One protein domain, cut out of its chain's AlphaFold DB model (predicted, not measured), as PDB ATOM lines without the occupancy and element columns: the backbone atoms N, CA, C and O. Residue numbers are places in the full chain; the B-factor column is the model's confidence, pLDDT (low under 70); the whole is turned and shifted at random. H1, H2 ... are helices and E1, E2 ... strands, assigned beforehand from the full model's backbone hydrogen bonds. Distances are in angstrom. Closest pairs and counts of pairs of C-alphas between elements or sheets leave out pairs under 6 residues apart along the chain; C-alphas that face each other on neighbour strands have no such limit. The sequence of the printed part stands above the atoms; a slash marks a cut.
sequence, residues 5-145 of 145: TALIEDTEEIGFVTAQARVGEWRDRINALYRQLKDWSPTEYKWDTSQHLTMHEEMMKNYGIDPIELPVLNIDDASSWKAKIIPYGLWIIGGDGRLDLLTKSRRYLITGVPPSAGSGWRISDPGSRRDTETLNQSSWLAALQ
ATOM      1  N   THR A   5     136.305 334.195 336.036       57.00
ATOM      2  CA  THR A   5     137.663 333.677 335.798       57.00
ATOM      3  C   THR A   5     138.559 333.852 337.025       57.00
ATOM      4  O   THR A   5     139.201 332.898 337.431       57.00
ATOM      5  N   ALA A   6     138.494 335.013 337.688       57.81
ATOM      6  CA  ALA A   6     139.278 335.292 338.894       57.81
ATOM      7  C   ALA A   6     138.910 334.369 340.073       57.81
ATOM      8  O   ALA A   6     139.786 333.903 340.786       57.81
ATOM      9  N   LEU A   7     137.623 334.040 340.250       58.12
ATOM     10  CA  LEU A   7     137.198 333.099 341.294       58.12
ATOM     11  C   LEU A   7     137.678 331.665 341.023       58.12
ATOM     12  O   LEU A   7     137.958 330.932 341.967       58.12
ATOM     13  N   ILE A   8     137.756 331.248 339.756       60.75
ATOM     14  CA  ILE A   8     138.262 329.918 339.382       60.75
ATOM     15  C   ILE A   8     139.779 329.861 339.582       60.75
ATOM     16  O   ILE A   8     140.258 328.912 340.197       60.75
ATOM     17  N   GLU A   9     140.502 330.898 339.156       61.19
ATOM     18  CA  GLU A   9     141.953 331.027 339.346       61.19
ATOM     19  C   GLU A   9     142.330 331.007 340.840       61.19
ATOM     20  O   GLU A   9     143.177 330.209 341.238       61.19
ATOM     21  N   ASP A  10     141.620 331.759 341.690       63.47
ATOM     22  CA  ASP A  10     141.845 331.758 343.145       63.47
ATOM     23  C   ASP A  10     141.579 330.376 343.777       63.47
ATOM     24  O   ASP A  10     142.283 329.944 344.692       63.47
ATOM     25  N   THR A  11     140.560 329.647 343.304       66.44
ATOM     26  CA  THR A  11     140.202 328.333 343.871       66.44
ATOM     27  C   THR A  11     141.191 327.243 343.445       66.44
ATOM     28  O   THR A  11     141.521 326.362 344.245       66.44
ATOM     29  N   GLU A  12     141.687 327.300 342.206       69.44
ATOM     30  CA  GLU A  12     142.709 326.379 341.698       69.44
ATOM     31  C   GLU A  12     144.075 326.619 342.355       69.44
ATOM     32  O   GLU A  12     144.731 325.654 342.751       69.44
ATOM     33  N   GLU A  13     144.471 327.880 342.565       69.62
ATOM     34  CA  GLU A  13     145.719 328.229 343.255       69.62
ATOM     35  C   GLU A  13     145.709 327.755 344.719       69.62
ATOM     36  O   GLU A  13     146.661 327.120 345.185       69.62
ATOM     37  N   ILE A  14     144.597 327.953 345.439       73.94
ATOM     38  CA  ILE A  14     144.427 327.440 346.809       73.94
ATOM     39  C   ILE A  14     144.459 325.903 346.831       73.94
ATOM     40  O   ILE A  14     145.053 325.304 347.739       73.94
ATOM     41  N   GLY A  15     143.850 325.251 345.835       77.38
ATOM     42  CA  GLY A  15     143.873 323.797 345.674       77.38
ATOM     43  C   GLY A  15     145.289 323.250 345.482       77.38
ATOM     44  O   GLY A  15     145.684 322.312 346.181       77.38
ATOM     45  N   PHE A  16     146.075 323.886 344.606       77.31
ATOM     46  CA  PHE A  16     147.478 323.553 344.361       77.31
ATOM     47  C   PHE A  16     148.327 323.686 345.629       77.31
ATOM     48  O   PHE A  16     148.969 322.716 346.042       77.31
ATOM     49  N   VAL A  17     148.295 324.855 346.280       75.94
ATOM     50  CA  VAL A  17     149.105 325.134 347.480       75.94
ATOM     51  C   VAL A  17     148.783 324.135 348.592       75.94
ATOM     52  O   VAL A  17     149.682 323.594 349.237       75.94
ATOM     53  N   THR A  18     147.499 323.820 348.771       85.81
ATOM     54  CA  THR A  18     147.053 322.844 349.771       85.81
ATOM     55  C   THR A  18     147.534 321.431 349.435       85.81
ATOM     56  O   THR A  18     148.015 320.714 350.313       85.81
ATOM     57  N   ALA A  19     147.428 321.007 348.173       87.06
ATOM     58  CA  ALA A  19     147.873 319.681 347.753       87.06
ATOM     59  C   ALA A  19     149.398 319.527 347.880       87.06
ATOM     60  O   ALA A  19     149.864 318.517 348.409       87.06
ATOM     61  N   GLN A  20     150.169 320.538 347.475       89.31
ATOM     62  CA  GLN A  20     151.627 320.526 347.580       89.31
ATOM     63  C   GLN A  20     152.094 320.469 349.039       89.31
ATOM     64  O   GLN A  20     152.961 319.655 349.374       89.31
ATOM     65  N   ALA A  21     151.487 321.269 349.923       89.62
ATOM     66  CA  ALA A  21     151.782 321.232 351.354       89.62
ATOM     67  C   ALA A  21     151.532 319.833 351.941       89.62
ATOM     68  O   ALA A  21     152.404 319.274 352.606       89.62
ATOM     69  N   ARG A  22     150.395 319.210 351.601       90.44
ATOM     70  CA  ARG A  22     150.056 317.862 352.080       90.44
ATOM     71  C   ARG A  22     151.028 316.787 351.599       90.44
ATOM     72  O   ARG A  22     151.329 315.870 352.358       90.44
ATOM     73  N   VAL A  23     151.540 316.889 350.372       92.75
ATOM     74  CA  VAL A  23     152.563 315.963 349.851       92.75
ATOM     75  C   VAL A  23     153.859 316.065 350.662       92.75
ATOM     76  O   VAL A  23     154.434 315.040 351.035       92.75
ATOM     77  N   GLY A  24     154.301 317.287 350.981       91.31
ATOM     78  CA  GLY A  24     155.475 317.516 351.828       91.31
ATOM     79  C   GLY A  24     155.285 316.976 353.246       91.31
ATOM     80  O   GLY A  24     156.084 316.164 353.718       91.31
ATOM     81  N   GLU A  25     154.177 317.351 353.888       91.62
ATOM     82  CA  GLU A  25     153.812 316.890 355.231       91.62
ATOM     83  C   GLU A  25     153.712 315.364 355.313       91.62
ATOM     84  O   GLU A  25     154.102 314.762 356.315       91.62
ATOM     85  N   TRP A  26     153.215 314.714 354.261       92.88
ATOM     86  CA  TRP A  26     153.092 313.264 354.216       92.88
ATOM     87  C   TRP A  26     154.442 312.557 354.353       92.88
ATOM     88  O   TRP A  26     154.596 311.660 355.187       92.88
ATOM     89  N   ARG A  27     155.449 313.000 353.592       94.56
ATOM     90  CA  ARG A  27     156.814 312.468 353.695       94.56
ATOM     91  C   ARG A  27     157.386 312.676 355.097       94.56
ATOM     92  O   ARG A  27     157.973 311.756 355.670       94.56
ATOM     93  N   ASP A  28     157.183 313.857 355.670       94.38
ATOM     94  CA  ASP A  28     157.689 314.187 357.002       94.38
ATOM     95  C   ASP A  28     157.022 313.343 358.091       94.38
ATOM     96  O   ASP A  28     157.692 312.866 359.013       94.38
ATOM     97  N   ARG A  29     155.722 313.062 357.951       94.31
ATOM     98  CA  ARG A  29     154.980 312.163 358.840       94.31
ATOM     99  C   ARG A  29     155.465 310.721 358.754       94.31
ATOM    100  O   ARG A  29     155.579 310.084 359.799       94.31
ATOM    101  N   ILE A  30     155.781 310.214 357.560       96.38
ATOM    102  CA  ILE A  30     156.384 308.879 357.398       96.38
ATOM    103  C   ILE A  30     157.729 308.818 358.129       96.38
ATOM    104  O   ILE A  30     157.958 307.921 358.940       96.38
ATOM    105  N   ASN A  31     158.594 309.812 357.916       96.81
ATOM    106  CA  ASN A  31     159.900 309.883 358.574       96.81
ATOM    107  C   ASN A  31     159.786 310.014 360.102       96.81
ATOM    108  O   ASN A  31     160.576 309.433 360.850       96.81
ATOM    109  N   ALA A  32     158.813 310.784 360.590       96.25
ATOM    110  CA  ALA A  32     158.519 310.893 362.014       96.25
ATOM    111  C   ALA A  32     158.035 309.558 362.593       96.25
ATOM    112  O   ALA A  32     158.537 309.140 363.635       96.25
ATOM    113  N   LEU A  33     157.138 308.859 361.887       97.12
ATOM    114  CA  LEU A  33     156.684 307.532 362.286       97.12
ATOM    115  C   LEU A  33     157.860 306.557 362.371       97.12
ATOM    116  O   LEU A  33     158.004 305.885 363.381       97.12
ATOM    117  N   TYR A  34     158.736 306.494 361.369       98.00
ATOM    118  CA  TYR A  34     159.862 305.550 361.386       98.00
ATOM    119  C   TYR A  34     160.813 305.777 362.560       98.00
ATOM    120  O   TYR A  34     161.260 304.811 363.175       98.00
ATOM    121  N   ARG A  35     161.074 307.037 362.931       97.38
ATOM    122  CA  ARG A  35     161.834 307.356 364.150       97.38
ATOM    123  C   ARG A  35     161.115 306.870 365.406       97.38
ATOM    124  O   ARG A  35     161.718 306.190 366.223       97.38
ATOM    125  N   GLN A  36     159.817 307.139 365.509       97.38
ATOM    126  CA  GLN A  36     159.005 306.705 366.642       97.38
ATOM    127  C   GLN A  36     158.961 305.173 366.781       97.38
ATOM    128  O   GLN A  36     159.120 304.648 367.879       97.38
ATOM    129  N   LEU A  37     158.793 304.444 365.673       97.75
ATOM    130  CA  LEU A  37     158.811 302.981 365.677       97.75
ATOM    131  C   LEU A  37     160.188 302.436 366.071       97.75
ATOM    132  O   LEU A  37     160.263 301.424 366.768       97.75
ATOM    133  N   LYS A  38     161.270 303.107 365.658       97.31
ATOM    134  CA  LYS A  38     162.634 302.755 366.066       97.31
ATOM    135  C   LYS A  38     162.811 302.887 367.573       97.31
ATOM    136  O   LYS A  38     163.321 301.958 368.188       97.31
ATOM    137  N   ASP A  39     162.326 303.975 368.162       97.50
ATOM    138  CA  ASP A  39     162.397 304.211 369.610       97.50
ATOM    139  C   ASP A  39     161.581 303.186 370.417       97.50
ATOM    140  O   ASP A  39     161.911 302.870 371.558       97.50
ATOM    141  N   TRP A  40     160.518 302.638 369.827       97.44
ATOM    142  CA  TRP A  40     159.695 301.589 370.437       97.44
ATOM    143  C   TRP A  40     160.276 300.182 370.317       97.44
ATOM    144  O   TRP A  40     159.772 299.265 370.972       97.44
ATOM    145  N   SER A  41     161.284 299.998 369.465       96.31
ATOM    146  CA  SER A  41     161.786 298.685 369.074       96.31
ATOM    147  C   SER A  41     163.067 298.293 369.809       96.31
ATOM    148  O   SER A  41     163.813 299.162 370.261       96.31
ATOM    149  N   PRO A  42     163.364 296.984 369.892       95.44
ATOM    150  CA  PRO A  42     164.645 296.504 370.393       95.44
ATOM    151  C   PRO A  42     165.835 297.112 369.635       95.44
ATOM    152  O   PRO A  42     165.782 297.320 368.418       95.44
ATOM    153  N   THR A  43     166.920 297.398 370.354       95.12
ATOM    154  CA  THR A  43     168.094 298.103 369.811       95.12
ATOM    155  C   THR A  43     168.916 297.243 368.853       95.12
ATOM    156  O   THR A  43     169.676 297.775 368.047       95.12
ATOM    157  N   GLU A  44     168.748 295.924 368.907       95.50
ATOM    158  CA  GLU A  44     169.365 294.956 368.006       95.50
ATOM    159  C   GLU A  44     168.742 294.933 366.605       95.50
ATOM    160  O   GLU A  44     169.326 294.347 365.687       95.50
ATOM    161  N   TYR A  45     167.572 295.551 366.416       96.12
ATOM    162  CA  TYR A  45     166.955 295.632 365.098       96.12
ATOM    163  C   TYR A  45     167.748 296.566 364.189       96.12
ATOM    164  O   TYR A  45     168.136 297.677 364.559       96.12
ATOM    165  N   LYS A  46     167.952 296.118 362.954       96.88
ATOM    166  CA  LYS A  46     168.533 296.903 361.873       96.88
ATOM    167  C   LYS A  46     167.407 297.558 361.092       96.88
ATOM    168  O   LYS A  46     166.441 296.899 360.722       96.88
ATOM    169  N   TRP A  47     167.551 298.859 360.868       97.50
ATOM    170  CA  TRP A  47     166.570 299.701 360.194       97.50
ATOM    171  C   TRP A  47     167.182 300.195 358.892       97.50
ATOM    172  O   TRP A  47     168.173 300.926 358.929       97.50
ATOM    173  N   ASP A  48     166.601 299.798 357.765       97.56
ATOM    174  CA  ASP A  48     167.047 300.196 356.432       97.56
ATOM    175  C   ASP A  48     165.933 300.947 355.697       97.56
ATOM    176  O   ASP A  48     164.852 300.410 355.462       97.56
ATOM    177  N   THR A  49     166.215 302.194 355.327       97.69
ATOM    178  CA  THR A  49     165.333 303.061 354.532       97.69
ATOM    179  C   THR A  49     165.974 303.464 353.203       97.69
ATOM    180  O   THR A  49     165.646 304.507 352.647       97.69
ATOM    181  N   SER A  50     166.947 302.691 352.714       97.50
ATOM    182  CA  SER A  50     167.637 302.964 351.447       97.50
ATOM    183  C   SER A  50     166.743 302.736 350.227       97.50
ATOM    184  O   SER A  50     166.911 303.395 349.197       97.50
ATOM    185  N   GLN A  51     165.766 301.833 350.338       97.81
ATOM    186  CA  GLN A  51     164.758 301.626 349.306       97.81
ATOM    187  C   GLN A  51     163.743 302.775 349.311       97.81
ATOM    188  O   GLN A  51     163.255 303.180 350.362       97.81
ATOM    189  N   HIS A  52     163.376 303.240 348.118       97.38
ATOM    190  CA  HIS A  52     162.368 304.276 347.920       97.38
ATOM    191  C   HIS A  52     161.294 303.816 346.932       97.38
ATOM    192  O   HIS A  52     161.503 302.879 346.153       97.38
ATOM    193  N   LEU A  53     160.132 304.458 347.002       96.31
ATOM    194  CA  LEU A  53     159.045 304.315 346.048       96.31
ATOM    195  C   LEU A  53     158.601 305.698 345.571       96.31
ATOM    196  O   LEU A  53     158.313 306.579 346.385       96.31
ATOM    197  N   THR A  54     158.493 305.855 344.255       96.62
ATOM    198  CA  THR A  54     157.996 307.079 343.634       96.62
ATOM    199  C   THR A  54     156.480 307.173 343.795       96.62
ATOM    200  O   THR A  54     155.732 306.337 343.283       96.62
ATOM    201  N   MET A  55     156.010 308.219 344.471       94.81
ATOM    202  CA  MET A  55     154.597 308.567 344.569       94.81
ATOM    203  C   MET A  55     154.264 309.652 343.544       94.81
ATOM    204  O   MET A  55     154.840 310.738 343.562       94.81
ATOM    205  N   HIS A  56     153.315 309.352 342.658       95.56
ATOM    206  CA  HIS A  56     152.797 310.290 341.662       95.56
ATOM    207  C   HIS A  56     151.302 310.035 341.443       95.56
ATOM    208  O   HIS A  56     150.873 309.480 340.422       95.56
ATOM    209  N   GLU A  57     150.513 310.352 342.466       93.00
ATOM    210  CA  GLU A  57     149.069 310.110 342.469       93.00
ATOM    211  C   GLU A  57     148.341 311.018 341.467       93.00
ATOM    212  O   GLU A  57     148.857 312.047 341.035       93.00
ATOM    213  N   GLU A  58     147.121 310.640 341.084       90.75
ATOM    214  CA  GLU A  58     146.314 311.395 340.116       90.75
ATOM    215  C   GLU A  58     146.088 312.846 340.556       90.75
ATOM    216  O   GLU A  58     146.205 313.758 339.746       90.75
ATOM    217  N   MET A  59     145.873 313.079 341.857       88.62
ATOM    218  CA  MET A  59     145.734 314.434 342.388       88.62
ATOM    219  C   MET A  59     147.000 315.271 342.159       88.62
ATOM    220  O   MET A  59     146.892 316.429 341.776       88.62
ATOM    221  N   MET A  60     148.194 314.690 342.311       93.31
ATOM    222  CA  MET A  60     149.446 315.399 342.020       93.31
ATOM    223  C   MET A  60     149.533 315.771 340.543       93.31
ATOM    224  O   MET A  60     149.810 316.922 340.223       93.31
ATOM    225  N   LYS A  61     149.211 314.829 339.649       93.50
ATOM    226  CA  LYS A  61     149.213 315.059 338.194       93.50
ATOM    227  C   LYS A  61     148.259 316.176 337.794       93.50
ATOM    228  O   LYS A  61     148.640 317.048 337.021       93.50
ATOM    229  N   ASN A  62     147.046 316.160 338.344       90.44
ATOM    230  CA  ASN A  62     146.008 317.142 338.031       90.44
ATOM    231  C   ASN A  62     146.411 318.562 338.439       90.44
ATOM    232  O   ASN A  62     146.016 319.516 337.781       90.44
ATOM    233  N   TYR A  63     147.223 318.690 339.489       90.25
ATOM    234  CA  TYR A  63     147.750 319.966 339.961       90.25
ATOM    235  C   TYR A  63     149.186 320.247 339.481       90.25
ATOM    236  O   TYR A  63     149.786 321.220 339.913       90.25
ATOM    237  N   GLY A  64     149.777 319.423 338.607       92.25
ATOM    238  CA  GLY A  64     151.156 319.625 338.140       92.25
ATOM    239  C   GLY A  64     152.217 319.542 339.246       92.25
ATOM    240  O   GLY A  64     153.266 320.169 339.144       92.25
ATOM    241  N   ILE A  65     151.942 318.798 340.319       93.50
ATOM    242  CA  ILE A  65     152.880 318.568 341.420       93.50
ATOM    243  C   ILE A  65     153.840 317.450 341.019       93.50
ATOM    244  O   ILE A  65     153.411 316.343 340.683       93.50
ATOM    245  N   ASP A  66     155.139 317.733 341.111       94.81
ATOM    246  CA  ASP A  66     156.189 316.770 340.795       94.81
ATOM    247  C   ASP A  66     156.099 315.494 341.652       94.81
ATOM    248  O   ASP A  66     155.726 315.547 342.832       94.81
ATOM    249  N   PRO A  67     156.478 314.331 341.091       95.56
ATOM    250  CA  PRO A  67     156.578 313.094 341.853       95.56
ATOM    251  C   PRO A  67     157.571 313.232 343.012       95.56
ATOM    252  O   PRO A  67     158.600 313.898 342.895       95.56
ATOM    253  N   ILE A  68     157.293 312.541 344.118       95.94
ATOM    254  CA  ILE A  68     158.201 312.490 345.271       95.94
ATOM    255  C   ILE A  68     158.641 311.063 345.574       95.94
ATOM    256  O   ILE A  68     157.895 310.109 345.366       95.94
ATOM    257  N   GLU A  69     159.838 310.926 346.133       97.06
ATOM    258  CA  GLU A  69     160.338 309.656 346.654       97.06
ATOM    259  C   GLU A  69     159.940 309.488 348.121       97.06
ATOM    260  O   GLU A  69     160.187 310.366 348.957       97.06
ATOM    261  N   LEU A  70     159.337 308.344 348.437       97.62
ATOM    262  CA  LEU A  70     158.976 307.961 349.794       97.62
ATOM    263  C   LEU A  70     159.835 306.784 350.260       97.62
ATOM    264  O   LEU A  70     159.966 305.803 349.524       97.62
ATOM    265  N   PRO A  71     160.404 306.841 351.476       98.00
ATOM    266  CA  PRO A  71     161.235 305.761 351.980       98.00
ATOM    267  C   PRO A  71     160.384 304.530 352.284       98.00
ATOM    268  O   PRO A  71     159.310 304.616 352.878       98.00
ATOM    269  N   VAL A  72     160.904 303.370 351.907       98.38
ATOM    270  CA  VAL A  72     160.407 302.059 352.315       98.38
ATOM    271  C   VAL A  72     161.276 301.591 353.468       98.38
ATOM    272  O   VAL A  72     162.496 301.545 353.338       98.38
ATOM    273  N   LEU A  73     160.661 301.216 354.584       98.56
ATOM    274  CA  LEU A  73     161.394 300.713 355.739       98.56
ATOM    275  C   LEU A  73     161.471 299.188 355.701       98.56
ATOM    276  O   LEU A  73     160.438 298.525 355.707       98.56
ATOM    277  N   ASN A  74     162.679 298.637 355.734       98.19
ATOM    278  CA  ASN A  74     162.940 297.235 356.044       98.19
ATOM    279  C   ASN A  74     163.505 297.126 357.468       98.19
ATOM    280  O   ASN A  74     164.318 297.951 357.892       98.19
ATOM    281  N   ILE A  75     163.045 296.114 358.203       97.56
ATOM    282  CA  ILE A  75     163.479 295.818 359.566       97.56
ATOM    283  C   ILE A  75     163.963 294.375 359.607       97.56
ATOM    284  O   ILE A  75     163.199 293.453 359.309       97.56
ATOM    285  N   ASP A  76     165.203 294.187 360.038       96.38
ATOM    286  CA  ASP A  76     165.830 292.880 360.226       96.38
ATOM    287  C   ASP A  76     166.308 292.732 361.675       96.38
ATOM    288  O   ASP A  76     166.700 293.707 362.316       96.38
ATOM    289  N   ASP A  77     166.316 291.507 362.196       92.81
ATOM    290  CA  ASP A  77     167.074 291.162 363.400       92.81
ATOM    291  C   ASP A  77     168.401 290.473 363.024       92.81
ATOM    292  O   ASP A  77     168.759 290.356 361.850       92.81
ATOM    293  N   ALA A  78     169.169 290.012 364.015       89.00
ATOM    294  CA  ALA A  78     170.445 289.333 363.772       89.00
ATOM    295  C   ALA A  78     170.324 288.040 362.937       89.00
ATOM    296  O   ALA A  78     171.312 287.580 362.369       89.00
ATOM    297  N   SER A  79     169.134 287.446 362.884       86.56
ATOM    298  CA  SER A  79     168.876 286.115 362.339       86.56
ATOM    299  C   SER A  79     168.002 286.116 361.085       86.56
ATOM    300  O   SER A  79     168.034 285.148 360.327       86.56
ATOM    301  N   SER A  80     167.187 287.151 360.866       91.50
ATOM    302  CA  SER A  80     166.173 287.151 359.817       91.50
ATOM    303  C   SER A  80     165.476 288.496 359.620       91.50
ATOM    304  O   SER A  80     165.414 289.337 360.516       91.50
ATOM    305  N   TRP A  81     164.834 288.623 358.462       95.50
ATOM    306  CA  TRP A  81     163.874 289.682 358.180       95.50
ATOM    307  C   TRP A  81     162.691 289.657 359.150       95.50
ATOM    308  O   TRP A  81     162.100 288.599 359.367       95.50
ATOM    309  N   LYS A  82     162.333 290.809 359.723       95.38
ATOM    310  CA  LYS A  82     161.206 290.960 360.658       95.38
ATOM    311  C   LYS A  82     159.984 291.566 359.997       95.38
ATOM    312  O   LYS A  82     158.886 291.020 360.124       95.38
ATOM    313  N   ALA A  83     160.172 292.704 359.340       97.56
ATOM    314  CA  ALA A  83     159.069 293.472 358.801       97.56
ATOM    315  C   ALA A  83     159.491 294.404 357.668       97.56
ATOM    316  O   ALA A  83     160.663 294.742 357.493       97.56
ATOM    317  N   LYS A  84     158.497 294.852 356.906       98.25
ATOM    318  CA  LYS A  84     158.634 295.868 355.871       98.25
ATOM    319  C   LYS A  84     157.444 296.811 355.914       98.25
ATOM    320  O   LYS A  84     156.308 296.344 355.905       98.25
ATOM    321  N   ILE A  85     157.690 298.116 355.921       98.44
ATOM    322  CA  ILE A  85     156.650 299.137 355.796       98.44
ATOM    323  C   ILE A  85     156.770 299.803 354.432       98.44
ATOM    324  O   ILE A  85     157.814 300.360 354.099       98.44
ATOM    325  N   ILE A  86     155.690 299.756 353.656       98.12
ATOM    326  CA  ILE A  86     155.628 300.296 352.297       98.12
ATOM    327  C   ILE A  86     154.601 301.430 352.263       98.12
ATOM    328  O   ILE A  86     153.423 301.180 352.538       98.12
ATOM    329  N   PRO A  87     155.000 302.662 351.911       97.12
ATOM    330  CA  PRO A  87     154.049 303.724 351.624       97.12
ATOM    331  C   PRO A  87     153.122 303.346 350.468       97.12
ATOM    332  O   PRO A  87     153.589 302.926 349.413       97.12
ATOM    333  N   TYR A  88     151.810 303.470 350.680       93.88
ATOM    334  CA  TYR A  88     150.807 303.109 349.676       93.88
ATOM    335  C   TYR A  88     150.253 304.338 348.952       93.88
ATOM    336  O   TYR A  88     150.196 304.357 347.728       93.88
ATOM    337  N   GLY A  89     149.834 305.357 349.703       91.12
ATOM    338  CA  GLY A  89     149.283 306.587 349.134       91.12
ATOM    339  C   GLY A  89     148.748 307.527 350.205       91.12
ATOM    340  O   GLY A  89     148.423 307.086 351.310       91.12
ATOM    341  N   LEU A  90     148.678 308.808 349.867       91.50
ATOM    342  CA  LEU A  90     148.214 309.908 350.703       91.50
ATOM    343  C   LEU A  90     146.686 310.045 350.655       91.50
ATOM    344  O   LEU A  90     146.030 310.090 351.698       91.50
ATOM    345  N   TRP A  91     146.090 310.065 349.461       88.94
ATOM    346  CA  TRP A  91     144.653 310.301 349.302       88.94
ATOM    347  C   TRP A  91     143.868 308.991 349.279       88.94
ATOM    348  O   TRP A  91     143.392 308.526 348.246       88.94
ATOM    349  N   ILE A  92     143.713 308.387 350.457       84.19
ATOM    350  CA  ILE A  92     142.921 307.168 350.642       84.19
ATOM    351  C   ILE A  92     141.550 307.461 351.260       84.19
ATOM    352  O   ILE A  92     141.406 308.277 352.168       84.19
ATOM    353  N   ILE A  93     140.515 306.751 350.806       76.25
ATOM    354  CA  ILE A  93     139.174 306.865 351.393       76.25
ATOM    355  C   ILE A  93     139.223 306.404 352.856       76.25
ATOM    356  O   ILE A  93     139.599 305.266 353.142       76.25
ATOM    357  N   GLY A  94     138.796 307.279 353.769       70.56
ATOM    358  CA  GLY A  94     138.682 306.973 355.197       70.56
ATOM    359  C   GLY A  94     139.970 307.140 356.011       70.56
ATOM    360  O   GLY A  94     139.985 306.735 357.170       70.56
ATOM    361  N   GLY A  95     141.027 307.736 355.450       79.25
ATOM    362  CA  GLY A  95     142.259 308.025 356.185       79.25
ATOM    363  C   GLY A  95     143.060 309.170 355.579       79.25
ATOM    364  O   GLY A  95     142.772 309.643 354.485       79.25
ATOM    365  N   ASP A  96     144.076 309.612 356.309       87.50
ATOM    366  CA  ASP A  96     145.012 310.645 355.870       87.50
ATOM    367  C   ASP A  96     146.375 310.009 355.601       87.50
ATOM    368  O   ASP A  96     147.331 310.142 356.365       87.50
ATOM    369  N   GLY A  97     146.383 309.205 354.541       92.50
ATOM    370  CA  GLY A  97     147.500 308.379 354.127       92.50
ATOM    371  C   GLY A  97     147.477 306.951 354.675       92.50
ATOM    372  O   GLY A  97     146.884 306.641 355.714       92.50
ATOM    373  N   ARG A  98     148.129 306.054 353.936       95.12
ATOM    374  CA  ARG A  98     148.242 304.627 354.242       95.12
ATOM    375  C   ARG A  98     149.644 304.112 353.989       95.12
ATOM    376  O   ARG A  98     150.248 304.391 352.953       95.12
ATOM    377  N   LEU A  99     150.087 303.258 354.898       97.19
ATOM    378  CA  LEU A  99     151.246 302.398 354.763       97.19
ATOM    379  C   LEU A  99     150.791 300.946 354.932       97.19
ATOM    380  O   LEU A  99     149.880 300.650 355.707       97.19
ATOM    381  N   ASP A 100     151.433 300.034 354.220       97.06
ATOM    382  CA  ASP A 100     151.275 298.604 354.439       97.06
ATOM    383  C   ASP A 100     152.434 298.096 355.288       97.06
ATOM    384  O   ASP A 100     153.593 298.281 354.920       97.06
ATOM    385  N   LEU A 101     152.124 297.436 356.402       97.88
ATOM    386  CA  LEU A 101     153.094 296.704 357.208       97.88
ATOM    387  C   LEU A 101     153.013 295.227 356.826       97.88
ATOM    388  O   LEU A 101     151.975 294.589 356.979       97.88
ATOM    389  N   LEU A 102     154.114 294.681 356.330       97.56
ATOM    390  CA  LEU A 102     154.291 293.262 356.065       97.56
ATOM    391  C   LEU A 102     155.176 292.677 357.157       97.56
ATOM    392  O   LEU A 102     156.258 293.203 357.405       97.56
ATOM    393  N   THR A 103     154.749 291.581 357.768       95.25
ATOM    394  CA  THR A 103     155.557 290.767 358.683       95.25
ATOM    395  C   THR A 103     155.611 289.331 358.169       95.25
ATOM    396  O   THR A 103     155.019 289.010 357.136       95.25
ATOM    397  N   LYS A 104     156.349 288.440 358.844       88.62
ATOM    398  CA  LYS A 104     156.472 287.035 358.403       88.62
ATOM    399  C   LYS A 104     155.131 286.315 358.313       88.62
ATOM    400  O   LYS A 104     154.953 285.459 357.453       88.62
ATOM    401  N   SER A 105     154.225 286.621 359.234       85.12
ATOM    402  CA  SER A 105     152.980 285.884 359.425       85.12
ATOM    403  C   SER A 105     151.771 286.626 358.863       85.12
ATOM    404  O   SER A 105     150.773 285.986 358.525       85.12
ATOM    405  N   ARG A 106     151.822 287.964 358.791       93.12
ATOM    406  CA  ARG A 106     150.640 288.797 358.553       93.12
ATOM    407  C   ARG A 106     150.955 290.070 357.777       93.12
ATOM    408  O   ARG A 106     152.095 290.506 357.638       93.12
ATOM    409  N   ARG A 107     149.886 290.681 357.273       95.19
ATOM    410  CA  ARG A 107     149.882 292.042 356.740       95.19
ATOM    411  C   ARG A 107     148.964 292.880 357.607       95.19
ATOM    412  O   ARG A 107     147.851 292.449 357.874       95.19
ATOM    413  N   TYR A 108     149.399 294.087 357.922       95.94
ATOM    414  CA  TYR A 108     148.618 295.109 358.600       95.94
ATOM    415  C   TYR A 108     148.524 296.363 357.734       95.94
ATOM    416  O   TYR A 108     149.363 296.616 356.864       95.94
ATOM    417  N   LEU A 109     147.491 297.157 357.984       95.12
ATOM    418  CA  LEU A 109     147.336 298.494 357.430       95.12
ATOM    419  C   LEU A 109     147.668 299.505 358.520       95.12
ATOM    420  O   LEU A 109     147.058 299.463 359.587       95.12
ATOM    421  N   ILE A 110     148.587 300.421 358.232       96.00
ATOM    422  CA  ILE A 110     148.843 301.597 359.060       96.00
ATOM    423  C   ILE A 110     148.209 302.799 358.365       96.00
ATOM    424  O   ILE A 110     148.569 303.128 357.238       96.00
ATOM    425  N   THR A 111     147.255 303.458 359.014       94.31
ATOM    426  CA  THR A 111     146.515 304.589 358.432       94.31
ATOM    427  C   THR A 111     146.704 305.845 359.261       94.31
ATOM    428  O   THR A 111     146.575 305.803 360.489       94.31
ATOM    429  N   GLY A 112     146.978 306.966 358.599       92.12
ATOM    430  CA  GLY A 112     147.043 308.265 359.251       92.12
ATOM    431  C   GLY A 112     145.660 308.705 359.722       92.12
ATOM    432  O   GLY A 112     144.673 308.582 358.991       92.12
ATOM    433  N   VAL A 113     145.581 309.216 360.950       87.38
ATOM    434  CA  VAL A 113     144.374 309.885 361.446       87.38
ATOM    435  C   VAL A 113     144.330 311.292 360.843       87.38
ATOM    436  O   VAL A 113     145.340 311.998 360.932       87.38
ATOM    437  N   PRO A 114     143.213 311.705 360.217       75.50
ATOM    438  CA  PRO A 114     143.078 313.066 359.718       75.50
ATOM    439  C   PRO A 114     143.037 314.057 360.890       75.50
ATOM    440  O   PRO A 114     142.412 313.736 361.905       75.50
ATOM    441  N   PRO A 115     143.596 315.274 360.746       69.50
ATOM    442  CA  PRO A 115     143.637 316.276 361.817       69.50
ATOM    443  C   PRO A 115     142.276 316.558 362.470       69.50
ATOM    444  O   PRO A 115     142.188 316.782 363.674       69.50
ATOM    445  N   SER A 116     141.195 316.495 361.687       70.31
ATOM    446  CA  SER A 116     139.817 316.697 362.155       70.31
ATOM    447  C   SER A 116     139.296 315.598 363.089       70.31
ATOM    448  O   SER A 116     138.343 315.835 363.826       70.31
ATOM    449  N   ALA A 117     139.900 314.407 363.074       70.44
ATOM    450  CA  ALA A 117     139.522 313.261 363.901       70.44
ATOM    451  C   ALA A 117     140.548 312.946 365.007       70.44
ATOM    452  O   ALA A 117     140.393 311.956 365.724       70.44
ATOM    453  N   GLY A 118     141.599 313.763 365.133       74.38
ATOM    454  CA  GLY A 118     142.694 313.589 366.085       74.38
ATOM    455  C   GLY A 118     144.065 313.632 365.412       74.38
ATOM    456  O   GLY A 118     144.213 314.081 364.280       74.38
ATOM    457  N   SER A 119     145.089 313.156 366.118       76.44
ATOM    458  CA  SER A 119     146.448 313.042 365.583       76.44
ATOM    459  C   SER A 119     146.993 311.629 365.770       76.44
ATOM    460  O   SER A 119     146.560 310.891 366.656       76.44
ATOM    461  N   GLY A 120     147.941 311.252 364.912       90.25
ATOM    462  CA  GLY A 120     148.669 309.991 365.009       90.25
ATOM    463  C   GLY A 120     148.292 308.966 363.946       90.25
ATOM    464  O   GLY A 120     147.866 309.301 362.836       90.25
ATOM    465  N   TRP A 121     148.510 307.703 364.294       94.88
ATOM    466  CA  TRP A 121     148.429 306.562 363.393       94.88
ATOM    467  C   TRP A 121     147.566 305.470 364.008       94.88
ATOM    468  O   TRP A 121     147.521 305.304 365.228       94.88
ATOM    469  N   ARG A 122     146.887 304.711 363.154       94.56
ATOM    470  CA  ARG A 122     146.148 303.508 363.540       94.56
ATOM    471  C   ARG A 122     146.709 302.297 362.829       94.56
ATOM    472  O   ARG A 122     147.232 302.442 361.727       94.56
ATOM    473  N   ILE A 123     146.565 301.132 363.444       95.19
ATOM    474  CA  ILE A 123     146.920 299.837 362.868       95.19
ATOM    475  C   ILE A 123     145.687 298.928 362.844       95.19
ATOM    476  O   ILE A 123     144.813 299.025 363.706       95.19
ATOM    477  N   SER A 124     145.559 298.111 361.799       93.75
ATOM    478  CA  SER A 124     144.439 297.176 361.637       93.75
ATOM    479  C   SER A 124     144.788 296.001 360.732       93.75
ATOM    480  O   SER A 124     145.664 296.104 359.868       93.75
ATOM    481  N   ASP A 125     144.054 294.901 360.884       91.75
ATOM    482  CA  ASP A 125     144.059 293.808 359.918       91.75
ATOM    483  C   ASP A 125     143.309 294.211 358.628       91.75
ATOM    484  O   ASP A 125     142.222 294.798 358.693       91.75
ATOM    485  N   PRO A 126     143.801 293.840 357.428       86.25
ATOM    486  CA  PRO A 126     143.163 294.185 356.158       86.25
ATOM    487  C   PRO A 126     141.710 293.711 356.028       86.25
ATOM    488  O   PRO A 126     140.931 294.353 355.317       86.25
ATOM    489  N   GLY A 127     141.367 292.595 356.688       82.94
ATOM    490  CA  GLY A 127     140.027 291.999 356.708       82.94
ATOM    491  C   GLY A 127     139.075 292.605 357.744       82.94
ATOM    492  O   GLY A 127     137.863 292.510 357.568       82.94
ATOM    493  N   SER A 128     139.603 293.292 358.760       79.81
ATOM    494  CA  SER A 128     138.835 293.850 359.882       79.81
ATOM    495  C   SER A 128     139.050 295.355 359.998       79.81
ATOM    496  O   SER A 128     139.348 295.884 361.060       79.81
ATOM    497  N   ARG A 129     138.856 296.090 358.894       66.12
ATOM    498  CA  ARG A 129     139.083 297.551 358.836       66.12
ATOM    499  C   ARG A 129     138.232 298.382 359.807       66.12
ATOM    500  O   ARG A 129     138.460 299.580 359.922       66.12
ATOM    501  N   ARG A 130     137.214 297.790 360.440       68.31
ATOM    502  CA  ARG A 130     136.408 298.443 361.485       68.31
ATOM    503  C   ARG A 130     137.063 298.349 362.865       68.31
ATOM    504  O   ARG A 130     136.829 299.226 363.689       68.31
ATOM    505  N   ASP A 131     137.929 297.360 363.067       76.00
ATOM    506  CA  ASP A 131     138.651 297.113 364.312       76.00
ATOM    507  C   ASP A 131     140.037 297.758 364.218       76.00
ATOM    508  O   ASP A 131     141.072 297.098 364.154       76.00
ATOM    509  N   THR A 132     140.048 299.089 364.114       84.38
ATOM    510  CA  THR A 132     141.291 299.870 364.124       84.38
ATOM    511  C   THR A 132     141.684 300.203 365.551       84.38
ATOM    512  O   THR A 132     140.889 300.811 366.271       84.38
ATOM    513  N   GLU A 133     142.923 299.915 365.926       92.00
ATOM    514  CA  GLU A 133     143.495 300.360 367.194       92.00
ATOM    515  C   GLU A 133     144.520 301.480 366.982       92.00
ATOM    516  O   GLU A 133     145.033 301.698 365.881       92.00
ATOM    517  N   THR A 134     144.822 302.219 368.048       94.19
ATOM    518  CA  THR A 134     145.889 303.224 368.031       94.19
ATOM    519  C   THR A 134     147.240 302.540 367.850       94.19
ATOM    520  O   THR A 134     147.568 301.595 368.570       94.19
ATOM    521  N   LEU A 135     148.060 303.053 366.933       96.44
ATOM    522  CA  LEU A 135     149.445 302.620 366.802       96.44
ATOM    523  C   LEU A 135     150.271 303.234 367.941       96.44
ATOM    524  O   LEU A 135     150.491 304.444 367.993       96.44
ATOM    525  N   ASN A 136     150.692 302.385 368.869       96.38
ATOM    526  CA  ASN A 136     151.541 302.707 370.009       96.38
ATOM    527  C   ASN A 136     152.611 301.614 370.157       96.38
ATOM    528  O   ASN A 136     152.633 300.659 369.382       96.38
ATOM    529  N   GLN A 137     153.484 301.722 371.159       96.94
ATOM    530  CA  GLN A 137     154.533 300.724 371.386       96.94
ATOM    531  C   GLN A 137     153.981 299.296 371.550       96.94
ATOM    532  O   GLN A 137     154.556 298.358 371.006       96.94
ATOM    533  N   SER A 138     152.865 299.119 372.263       96.75
ATOM    534  CA  SER A 138     152.273 297.798 372.504       96.75
ATOM    535  C   SER A 138     151.724 297.181 371.219       96.75
ATOM    536  O   SER A 138     152.068 296.045 370.905       96.75
ATOM    537  N   SER A 139     150.896 297.914 370.466       95.88
ATOM    538  CA  SER A 139     150.322 297.404 369.211       95.88
ATOM    539  C   SER A 139     151.393 297.206 368.135       95.88
ATOM    540  O   SER A 139     151.340 296.243 367.374       95.88
ATOM    541  N   TRP A 140     152.431 298.047 368.130       96.44
ATOM    542  CA  TRP A 140     153.602 297.875 367.274       96.44
ATOM    543  C   TRP A 140     154.365 296.582 367.575       96.44
ATOM    544  O   TRP A 140     154.584 295.775 366.674       96.44
ATOM    545  N   LEU A 141     154.748 296.355 368.836       95.06
ATOM    546  CA  LEU A 141     155.491 295.152 369.217       95.06
ATOM    547  C   LEU A 141     154.659 293.884 369.009       95.06
ATOM    548  O   LEU A 141     155.210 292.875 368.576       95.06
ATOM    549  N   ALA A 142     153.349 293.942 369.259       93.88
ATOM    550  CA  ALA A 142     152.438 292.834 368.989       93.88
ATOM    551  C   ALA A 142     152.371 292.489 367.492       93.88
ATOM    552  O   ALA A 142     152.355 291.313 367.142       93.88
ATOM    553  N   ALA A 143     152.390 293.489 366.604       93.44
ATOM    554  CA  ALA A 143     152.362 293.261 365.160       93.44
ATOM    555  C   ALA A 143     153.635 292.579 364.619       93.44
ATOM    556  O   ALA A 143     153.591 291.978 363.547       93.44
ATOM    557  N   LEU A 144     154.761 292.676 365.337       92.19
ATOM    558  CA  LEU A 144     156.057 292.107 364.944       92.19
ATOM    559  C   LEU A 144     156.294 290.659 365.413       92.19
ATOM    560  O   LEU A 144     157.322 290.080 365.044       92.19
ATOM    561  N   GLN A 145     155.403 290.102 366.239       85.31
ATOM    562  CA  GLN A 145     155.480 288.729 366.757       85.31
ATOM    563  C   GLN A 145     154.900 287.712 365.764       85.31
ATOM    564  O   GLN A 145     155.513 286.627 365.639       85.31
TER     565      GLN A 145
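This is residues 5 to 145 of the 145 residues of an uncharacterized protein of Methylobacterium sp. WL7 (UniProt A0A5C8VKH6). A long helix, H1, lies in a trough: a strongly twisted antiparallel sheet of six strands curves part way round its residues 23 to 38, while residues 5 to 11 stick out free at the other end. Short H3 packs on the last residues of H1 near the E8 edge of the sheet, and the small pair E2 and E3, with E3 running on into E4, adds to the wall on the other side. The 141 printed residues hold three named helices and eight strands, in the order H1 E1 E2 H2 E3 E4 E5 E6 E7 E8 H3; the class is mixed, and the large sheet runs E1 E4 E5 E6 E7 E8. The whole is compact by its radius of gyration of the C-alphas, 16.8 A, yet elongated in outline, spanning 62 by 32 by 24 A.

Find C-alpha 5 at (137.663, 333.677, 335.798); from there H1, residues 5 to 40, runs 52.1 A to C-alpha 40 at (159.695, 301.589, 370.437). Next come E1, residues 46 to 48, E2, residues 52 to 55, H2, residues 58 to 62, E3, residues 68 to 71, and E4, residues 73 to 76. E5, residues 81 to 89, is 24.1 A long, E6, residues 98 to 103, 16.3 A, and E7, residues 107 to 112, 16.7 A. E8, residues 121 to 124, and H3, residues 137 to 143, follow; H3 ends at C-alpha 143, (152.362, 293.261, 365.160).

Look first at E4 to E8, a meander, each strand the antiparallel neighbour of the one before: N 75 and O 83 are 2.8 A apart, N 86 and O 100 2.9 A, N 101 and O 108 2.9 A, N 111 and O 122 2.9 A. Edge strand E1 pairs with E4 through N 48 and O 74, 2.9 A. H1 is on this sheet, over E6 and along it at 23 degrees on the local plane, at a height of 12.3 A; the two form two layers, helix on sheet. E2 and E3 are antiparallel, with N 53 and O 70 at 2.9 A. H1 and H2 only just touch, with 3 pairs of C-alphas within 8 A, the closest Ala 19 and Met 60 at 7.3 A. H3 only grazes the sheet and touches H1, about perpendicular at 86 degrees; their closest C-alphas, Trp 40 and Gln 137, are 5.3 A apart. In H1, H2 and H3 every O i to N i+4 pair is within hydrogen-bond range.

The farthest C-alphas, Thr 5 and Ser 79, are 62.8 A apart. The printed part has no cut, and E8 to H3 is the one long link. Look for pLDDT under 70 at residues 5 to 13, 115, and 129 to 130.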